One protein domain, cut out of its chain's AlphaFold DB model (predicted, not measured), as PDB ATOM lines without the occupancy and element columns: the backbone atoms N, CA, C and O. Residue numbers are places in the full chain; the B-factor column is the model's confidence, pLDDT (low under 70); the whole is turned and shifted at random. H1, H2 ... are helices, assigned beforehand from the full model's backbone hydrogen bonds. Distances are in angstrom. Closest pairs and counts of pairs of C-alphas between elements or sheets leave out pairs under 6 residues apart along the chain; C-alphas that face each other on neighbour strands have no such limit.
ATOM      1  N   LYS A 115       6.861 -45.389 -19.042       84.88
ATOM      2  CA  LYS A 115       7.667 -46.526 -19.502       84.88
ATOM      3  C   LYS A 115       9.039 -46.590 -18.838       84.88
ATOM      4  O   LYS A 115       9.595 -47.680 -18.748       84.88
ATOM      5  N   ASP A 116       9.543 -45.462 -18.346       84.69
ATOM      6  CA  ASP A 116      10.829 -45.388 -17.648       84.69
ATOM      7  C   ASP A 116      10.700 -45.825 -16.181       84.69
ATOM      8  O   ASP A 116      11.697 -46.055 -15.500       84.69
ATOM      9  N   CYS A 117       9.471 -45.956 -15.670       90.69
ATOM     10  CA  CYS A 117       9.228 -46.329 -14.286       90.69
ATOM     11  C   CYS A 117       9.588 -47.800 -14.025       90.69
ATOM     12  O   CYS A 117       9.091 -48.700 -14.702       90.69
ATOM     13  N   PHE A 118      10.359 -48.069 -12.964       92.19
ATOM     14  CA  PHE A 118      10.762 -49.430 -12.565       92.19
ATOM     15  C   PHE A 118       9.580 -50.386 -12.313       92.19
ATOM     16  O   PHE A 118       9.726 -51.604 -12.420       92.19
ATOM     17  N   ALA A 119       8.411 -49.831 -11.984       92.75
ATOM     18  CA  ALA A 119       7.184 -50.561 -11.687       92.75
ATOM     19  C   ALA A 119       6.229 -50.684 -12.890       92.75
ATOM     20  O   ALA A 119       5.156 -51.280 -12.764       92.75
ATOM     21  N   TYR A 120       6.555 -50.100 -14.046       92.38
ATOM     22  CA  TYR A 120       5.685 -50.141 -15.219       92.38
ATOM     23  C   TYR A 120       5.766 -51.493 -15.933       92.38
ATOM     24  O   TYR A 120       6.842 -51.961 -16.304       92.38
ATOM     25  N   LYS A 121       4.609 -52.117 -16.183       92.00
ATOM     26  CA  LYS A 121       4.507 -53.342 -16.989       92.00
ATOM     27  C   LYS A 121       3.175 -53.394 -17.727       92.00
ATOM     28  O   LYS A 121       2.125 -53.395 -17.094       92.00
ATOM     29  N   ASN A 122       3.197 -53.466 -19.059       90.25
ATOM     30  CA  ASN A 122       1.999 -53.592 -19.908       90.25
ATOM     31  C   ASN A 122       0.884 -52.580 -19.565       90.25
ATOM     32  O   ASN A 122      -0.266 -52.968 -19.370       90.25
ATOM     33  N   LYS A 123       1.225 -51.286 -19.450       91.62
ATOM     34  CA  LYS A 123       0.327 -50.196 -19.005       91.62
ATOM     35  C   LYS A 123      -0.148 -50.276 -17.545       91.62
ATOM     36  O   LYS A 123      -0.871 -49.383 -17.116       91.62
ATOM     37  N   LYS A 124       0.276 -51.275 -16.768       93.12
ATOM     38  CA  LYS A 124      -0.037 -51.466 -15.341       93.12
ATOM     39  C   LYS A 124       1.130 -51.021 -14.457       93.12
ATOM     40  O   LYS A 124       2.254 -50.870 -14.936       93.12
ATOM     41  N   CYS A 125       0.862 -50.840 -13.165       93.31
ATOM     42  CA  CYS A 125       1.899 -50.654 -12.147       93.31
ATOM     43  C   CYS A 125       1.965 -51.895 -11.254       93.31
ATOM     44  O   CYS A 125       0.961 -52.266 -10.648       93.31
ATOM     45  N   THR A 126       3.136 -52.524 -11.162       92.56
ATOM     46  CA  THR A 126       3.352 -53.750 -10.377       92.56
ATOM     47  C   THR A 126       3.484 -53.498  -8.877       92.56
ATOM     48  O   THR A 126       3.267 -54.421  -8.105       92.56
ATOM     49  N   ILE A 127       3.814 -52.269  -8.462       91.31
ATOM     50  CA  ILE A 127       3.998 -51.902  -7.047       91.31
ATOM     51  C   ILE A 127       2.696 -51.413  -6.411       91.31
ATOM     52  O   ILE A 127       2.333 -51.853  -5.329       91.31
ATOM     53  N   LEU A 128       1.967 -50.523  -7.094       90.06
ATOM     54  CA  LEU A 128       0.648 -50.066  -6.633       90.06
ATOM     55  C   LEU A 128      -0.470 -51.061  -6.979       90.06
ATOM     56  O   LEU A 128      -1.610 -50.856  -6.578       90.06
ATOM     57  N   THR A 129      -0.157 -52.102  -7.756       88.50
ATOM     58  CA  THR A 129      -1.095 -53.157  -8.172       88.50
ATOM     59  C   THR A 129      -2.341 -52.600  -8.880       88.50
ATOM     60  O   THR A 129      -3.459 -53.064  -8.684       88.50
ATOM     61  N   ILE A 130      -2.152 -51.587  -9.736       89.88
ATOM     62  CA  ILE A 130      -3.226 -50.950 -10.522       89.88
ATOM     63  C   ILE A 130      -3.138 -51.323 -12.004       89.88
ATOM     64  O   ILE A 130      -2.052 -51.462 -12.573       89.88
ATOM     65  N   ASN A 131      -4.296 -51.445 -12.655       90.81
ATOM     66  CA  ASN A 131      -4.432 -51.861 -14.056       90.81
ATOM     67  C   ASN A 131      -4.135 -50.750 -15.088       90.81
ATOM     68  O   ASN A 131      -4.042 -51.044 -16.279       90.81
ATOM     69  N   LYS A 132      -3.959 -49.504 -14.638       92.56
ATOM     70  CA  LYS A 132      -3.548 -48.358 -15.453       92.56
ATOM     71  C   LYS A 132      -2.525 -47.530 -14.679       92.56
ATOM     72  O   LYS A 132      -2.826 -47.032 -13.599       92.56
ATOM     73  N   CYS A 133      -1.311 -47.407 -15.204       91.31
ATOM     74  CA  CYS A 133      -0.259 -46.615 -14.578       91.31
ATOM     75  C   CYS A 133      -0.650 -45.131 -14.551       91.31
ATOM     76  O   CYS A 133      -1.170 -44.609 -15.535       91.31
ATOM     77  N   LYS A 134      -0.368 -44.461 -13.427       90.38
ATOM     78  CA  LYS A 134      -0.575 -43.012 -13.263       90.38
ATOM     79  C   LYS A 134       0.422 -42.173 -14.071       90.38
ATOM     80  O   LYS A 134       0.205 -40.987 -14.259       90.38
ATOM     81  N   GLY A 135       1.505 -42.794 -14.537       88.19
ATOM     82  CA  GLY A 135       2.523 -42.146 -15.352       88.19
ATOM     83  C   GLY A 135       3.145 -40.920 -14.686       88.19
ATOM     84  O   GLY A 135       3.451 -41.026 -13.497       88.19
ATOM     85  N   PRO A 136       3.364 -39.806 -15.412       85.19
ATOM     86  CA  PRO A 136       4.077 -38.626 -14.908       85.19
ATOM     87  C   PRO A 136       3.532 -38.054 -13.591       85.19
ATOM     88  O   PRO A 136       4.309 -37.546 -12.788       85.19
ATOM     89  N   ASP A 137       2.232 -38.206 -13.331       85.31
ATOM     90  CA  ASP A 137       1.575 -37.723 -12.107       85.31
ATOM     91  C   ASP A 137       1.776 -38.660 -10.898       85.31
ATOM     92  O   ASP A 137       1.298 -38.407  -9.791       85.31
ATOM     93  N   CYS A 138       2.461 -39.791 -11.084       87.81
ATOM     94  CA  CYS A 138       2.746 -40.734 -10.014       87.81
ATOM     95  C   CYS A 138       3.864 -40.213  -9.103       87.81
ATOM     96  O   CYS A 138       5.024 -40.144  -9.510       87.81
ATOM     97  N   SER A 139       3.558 -39.993  -7.822       87.94
ATOM     98  CA  SER A 139       4.546 -39.610  -6.798       87.94
ATOM     99  C   SER A 139       5.674 -40.634  -6.600       87.94
ATOM    100  O   SER A 139       6.707 -40.306  -6.032       87.94
ATOM    101  N   PHE A 140       5.491 -41.868  -7.085       89.56
ATOM    102  CA  PHE A 140       6.474 -42.951  -7.013       89.56
ATOM    103  C   PHE A 140       7.228 -43.181  -8.335       89.56
ATOM    104  O   PHE A 140       7.907 -44.198  -8.468       89.56
ATOM    105  N   LEU A 141       7.088 -42.304  -9.342       88.56
ATOM    106  CA  LEU A 141       7.773 -42.470 -10.627       88.56
ATOM    107  C   LEU A 141       9.284 -42.264 -10.469       88.56
ATOM    108  O   LEU A 141       9.771 -41.137 -10.309       88.56
ATOM    109  N   LYS A 142      10.019 -43.366 -10.616       89.31
ATOM    110  CA  LYS A 142      11.481 -43.414 -10.636       89.31
ATOM    111  C   LYS A 142      11.995 -44.467 -11.612       89.31
ATOM    112  O   LYS A 142      11.312 -45.468 -11.852       89.31
ATOM    113  N   THR A 143      13.181 -44.239 -12.167       88.12
ATOM    114  CA  THR A 143      13.855 -45.232 -13.015       88.12
ATOM    115  C   THR A 143      14.353 -46.416 -12.183       88.12
ATOM    116  O   THR A 143      14.315 -46.385 -10.949       88.12
ATOM    117  N   LYS A 144      14.815 -47.486 -12.842       86.62
ATOM    118  CA  LYS A 144      15.417 -48.632 -12.141       86.62
ATOM    119  C   LYS A 144      16.676 -48.225 -11.378       86.62
ATOM    120  O   LYS A 144      16.872 -48.672 -10.254       86.62
ATOM    121  N   GLU A 145      17.484 -47.357 -11.971       83.88
ATOM    122  CA  GLU A 145      18.722 -46.828 -11.400       83.88
ATOM    123  C   GLU A 145      18.411 -45.985 -10.162       83.88
ATOM    124  O   GLU A 145      18.929 -46.271  -9.089       83.88
ATOM    125  N   GLN A 146      17.465 -45.042 -10.265       86.00
ATOM    126  CA  GLN A 146      17.020 -44.227  -9.128       86.00
ATOM    127  C   GLN A 146      16.462 -45.082  -7.983       86.00
ATOM    128  O   GLN A 146      16.770 -44.846  -6.818       86.00
ATOM    129  N   ALA A 147      15.649 -46.096  -8.301       88.81
ATOM    130  CA  ALA A 147      15.116 -47.008  -7.293       88.81
ATOM    131  C   ALA A 147      16.223 -47.796  -6.581       88.81
ATOM    132  O   ALA A 147      16.135 -47.994  -5.370       88.81
ATOM    133  N   LYS A 148      17.258 -48.217  -7.317       89.69
ATOM    134  CA  LYS A 148      18.414 -48.929  -6.771       89.69
ATOM    135  C   LYS A 148      19.268 -48.024  -5.879       89.69
ATOM    136  O   LYS A 148      19.566 -48.414  -4.758       89.69
ATOM    137  N   GLU A 149      19.583 -46.809  -6.326       88.94
ATOM    138  CA  GLU A 149      20.336 -45.824  -5.535       88.94
ATOM    139  C   GLU A 149      19.618 -45.460  -4.225       88.94
ATOM    140  O   GLU A 149      20.237 -45.368  -3.165       88.94
ATOM    141  N   GLU A 150      18.297 -45.260  -4.263       88.69
ATOM    142  CA  GLU A 150      17.499 -45.037  -3.052       88.69
ATOM    143  C   GLU A 150      17.537 -46.250  -2.116       88.69
ATOM    144  O   GLU A 150      17.659 -46.089  -0.902       88.69
ATOM    145  N   GLN A 151      17.456 -47.463  -2.668       87.75
ATOM    146  CA  GLN A 151      17.528 -48.694  -1.886       87.75
ATOM    147  C   GLN A 151      18.893 -48.853  -1.204       87.75
ATOM    148  O   GLN A 151      18.940 -49.217  -0.031       87.75
ATOM    149  N   GLU A 152      19.988 -48.540  -1.896       91.38
ATOM    150  CA  GLU A 152      21.345 -48.563  -1.337       91.38
ATOM    151  C   GLU A 152      21.486 -47.584  -0.164       91.38
ATOM    152  O   GLU A 152      21.928 -47.985   0.911       91.38
ATOM    153  N   LYS A 153      20.992 -46.346  -0.303       92.06
ATOM    154  CA  LYS A 153      20.989 -45.352   0.789       92.06
ATOM    155  C   LYS A 153      20.181 -45.806   2.004       92.06
ATOM    156  O   LYS A 153      20.580 -45.568   3.143       92.06
ATOM    157  N   ILE A 154      19.036 -46.454   1.780       90.25
ATOM    158  CA  ILE A 154      18.225 -47.018   2.867       90.25
ATOM    159  C   ILE A 154      19.005 -48.125   3.584       90.25
ATOM    160  O   ILE A 154      19.027 -48.149   4.812       90.25
ATOM    161  N   ILE A 155      19.677 -49.005   2.840       90.56
ATOM    162  CA  ILE A 155      20.508 -50.071   3.412       90.56
ATOM    163  C   ILE A 155      21.655 -49.476   4.233       90.56
ATOM    164  O   ILE A 155      21.857 -49.890   5.370       90.56
ATOM    165  N   GLU A 156      22.369 -48.478   3.711       92.62
ATOM    166  CA  GLU A 156      23.417 -47.768   4.456       92.62
ATOM    167  C   GLU A 156      22.880 -47.123   5.734       92.62
ATOM    168  O   GLU A 156      23.505 -47.214   6.794       92.62
ATOM    169  N   ARG A 157      21.683 -46.530   5.681       93.31
ATOM    170  CA  ARG A 157      21.044 -45.975   6.873       93.31
ATOM    171  C   ARG A 157      20.732 -47.060   7.899       93.31
ATOM    172  O   ARG A 157      21.024 -46.851   9.072       93.31
ATOM    173  N   ILE A 158      20.186 -48.201   7.482       92.06
ATOM    174  CA  ILE A 158      19.896 -49.328   8.381       92.06
ATOM    175  C   ILE A 158      21.196 -49.860   9.001       92.06
ATOM    176  O   ILE A 158      21.244 -50.029  10.216       92.06
ATOM    177  N   ARG A 159      22.276 -50.012   8.219       90.88
ATOM    178  CA  ARG A 159      23.613 -50.416   8.709       90.88
ATOM    179  C   ARG A 159      24.145 -49.527   9.829       90.88
ATOM    180  O   ARG A 159      24.871 -50.009  10.689       90.88
ATOM    181  N   SER A 160      23.804 -48.238   9.807       93.50
ATOM    182  CA  SER A 160      24.260 -47.274  10.815       93.50
ATOM    183  C   SER A 160      23.530 -47.366  12.165       93.50
ATOM    184  O   SER A 160      23.938 -46.695  13.110       93.50
ATOM    185  N   LEU A 161      22.450 -48.150  12.262       93.81
ATOM    186  CA  LEU A 161      21.671 -48.335  13.494       93.81
ATOM    187  C   LEU A 161      22.249 -49.468  14.356       93.81
ATOM    188  O   LEU A 161      23.076 -50.251  13.894       93.81
ATOM    189  N   ASP A 162      21.805 -49.589  15.606       95.44
ATOM    190  CA  ASP A 162      22.177 -50.710  16.472       95.44
ATOM    191  C   ASP A 162      21.573 -52.045  15.982       95.44
ATOM    192  O   ASP A 162      20.610 -52.081  15.213       95.44
ATOM    193  N   ARG A 163      22.145 -53.168  16.435       92.06
ATOM    194  CA  ARG A 163      21.763 -54.510  15.962       92.06
ATOM    195  C   ARG A 163      20.315 -54.886  16.280       92.06
ATOM    196  O   ARG A 163      19.716 -55.626  15.499       92.06
ATOM    197  N   GLU A 164      19.762 -54.423  17.400       94.12
ATOM    198  CA  GLU A 164      18.380 -54.736  17.770       94.12
ATOM    199  C   GLU A 164      17.413 -54.010  16.838       94.12
ATOM    200  O   GLU A 164      16.538 -54.642  16.239       94.12
ATOM    201  N   THR A 165      17.644 -52.716  16.612       93.31
ATOM    202  CA  THR A 165      16.869 -51.904  15.671       93.31
ATOM    203  C   THR A 165      16.985 -52.434  14.243       93.31
ATOM    204  O   THR A 165      15.974 -52.552  13.548       93.31
ATOM    205  N   GLN A 166      18.189 -52.811  13.796       92.25
ATOM    206  CA  GLN A 166      18.392 -53.435  12.484       92.25
ATOM    207  C   GLN A 166      17.521 -54.682  12.320       92.25
ATOM    208  O   GLN A 166      16.763 -54.784  11.353       92.25
ATOM    209  N   LYS A 167      17.596 -55.613  13.277       91.44
ATOM    210  CA  LYS A 167      16.840 -56.868  13.241       91.44
ATOM    211  C   LYS A 167      15.334 -56.612  13.216       91.44
ATOM    212  O   LYS A 167      14.639 -57.163  12.365       91.44
ATOM    213  N   PHE A 168      14.848 -55.716  14.075       92.81
ATOM    214  CA  PHE A 168      13.437 -55.337  14.119       92.81
ATOM    215  C   PHE A 168      12.932 -54.806  12.768       92.81
ATOM    216  O   PHE A 168      11.874 -55.223  12.289       92.81
ATOM    217  N   ILE A 169      13.697 -53.923  12.117       91.50
ATOM    218  CA  ILE A 169      13.342 -53.363  10.805       91.50
ATOM    219  C   ILE A 169      13.327 -54.451   9.725       91.50
ATOM    220  O   ILE A 169      12.380 -54.522   8.934       91.50
ATOM    221  N   ILE A 170      14.363 -55.293   9.678       89.50
ATOM    222  CA  ILE A 170      14.506 -56.360   8.677       89.50
ATOM    223  C   ILE A 170      13.346 -57.357   8.776       89.50
ATOM    224  O   ILE A 170      12.764 -57.729   7.752       89.50
ATOM    225  N   ASP A 171      12.963 -57.753   9.986       91.19
ATOM    226  CA  ASP A 171      11.866 -58.696  10.198       91.19
ATOM    227  C   ASP A 171      10.511 -58.061   9.853       91.19
ATOM    228  O   ASP A 171       9.722 -58.653   9.111       91.19
ATOM    229  N   THR A 172      10.273 -56.823  10.297       92.75
ATOM    230  CA  THR A 172       8.985 -56.130  10.124       92.75
ATOM    231  C   THR A 172       8.702 -55.761   8.666       92.75
ATOM    232  O   THR A 172       7.608 -56.017   8.160       92.75
ATOM    233  N   TYR A 173       9.670 -55.162   7.967       87.56
ATOM    234  CA  TYR A 173       9.441 -54.570   6.641       87.56
ATOM    235  C   TYR A 173       9.981 -55.416   5.490       87.56
ATOM    236  O   TYR A 173       9.448 -55.363   4.382       87.56
ATOM    237  N   TYR A 174      11.013 -56.222   5.744       86.50
ATOM    238  CA  TYR A 174      11.694 -57.002   4.712       86.50
ATOM    239  C   TYR A 174      11.502 -58.513   4.870       86.50
ATOM    240  O   TYR A 174      11.986 -59.273   4.029       86.50
ATOM    241  N   LYS A 175      10.765 -58.964   5.897       85.81
ATOM    242  CA  LYS A 175      10.489 -60.382   6.179       85.81
ATOM    243  C   LYS A 175      11.766 -61.231   6.218       85.81
ATOM    244  O   LYS A 175      11.795 -62.322   5.647       85.81
TER     245      LYS A 175
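This is residues 115 to 175 of the 181 residues of an uncharacterized protein of Candidatus Syntrophocurvum alkaliphilum (UniProt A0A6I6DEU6). A long helix, H1, makes a shaft with a looped head of residues 115 to 143 at its first end, while at its other end the shorter H2 turns back beside it, the two helices making a V. The V is loosely formed, for the two helices come near each other at few places, and residues 159 to 165 stick out at its turn. The printed part has 61 residues with two named helices, H1 then H2, and no named strand; the class is all helix, though under half of the residues, 28, are in named elements. The whole is loose, with a radius of gyration of the C-alphas of 14.7 A, and a rod in outline, spanning 41 by 20 by 16 A.

Find C-alpha 144 at (15.417, -48.632, -12.141); from there H1, residues 144 to 159, runs 22.5 A to C-alpha 159 at (23.613, -50.416, 8.709). H2, residues 163 to 174, runs 15.3 A and ends at C-alpha 174, at (11.694, -57.002, 4.712). Before H1, look at residues 120 to 121, which pair with residues 124 to 125, antiparallel.

Begin at H1 and look across to H2: they are close but not clearly touching, and their closest C-alphas, those of Ile 158 and Gln 166, are 6.0 A apart. They run opposite ways at a shallow tilt of 33 degrees, only just short of steep. In H1 and H2 every O i to N i+4 pair is within hydrogen-bond range.

The two C-alphas farthest apart, those of Asn 122 and Asp 162, are 41.7 A from each other. The printed part has no cut, and the link from H1 to H2 is tight, with 3 residues. Residues 159 to 165, of which 163 to 165 belong to H2, stand free. The model's mean pLDDT over the printed part is 90.2, and no printed residue is under 70.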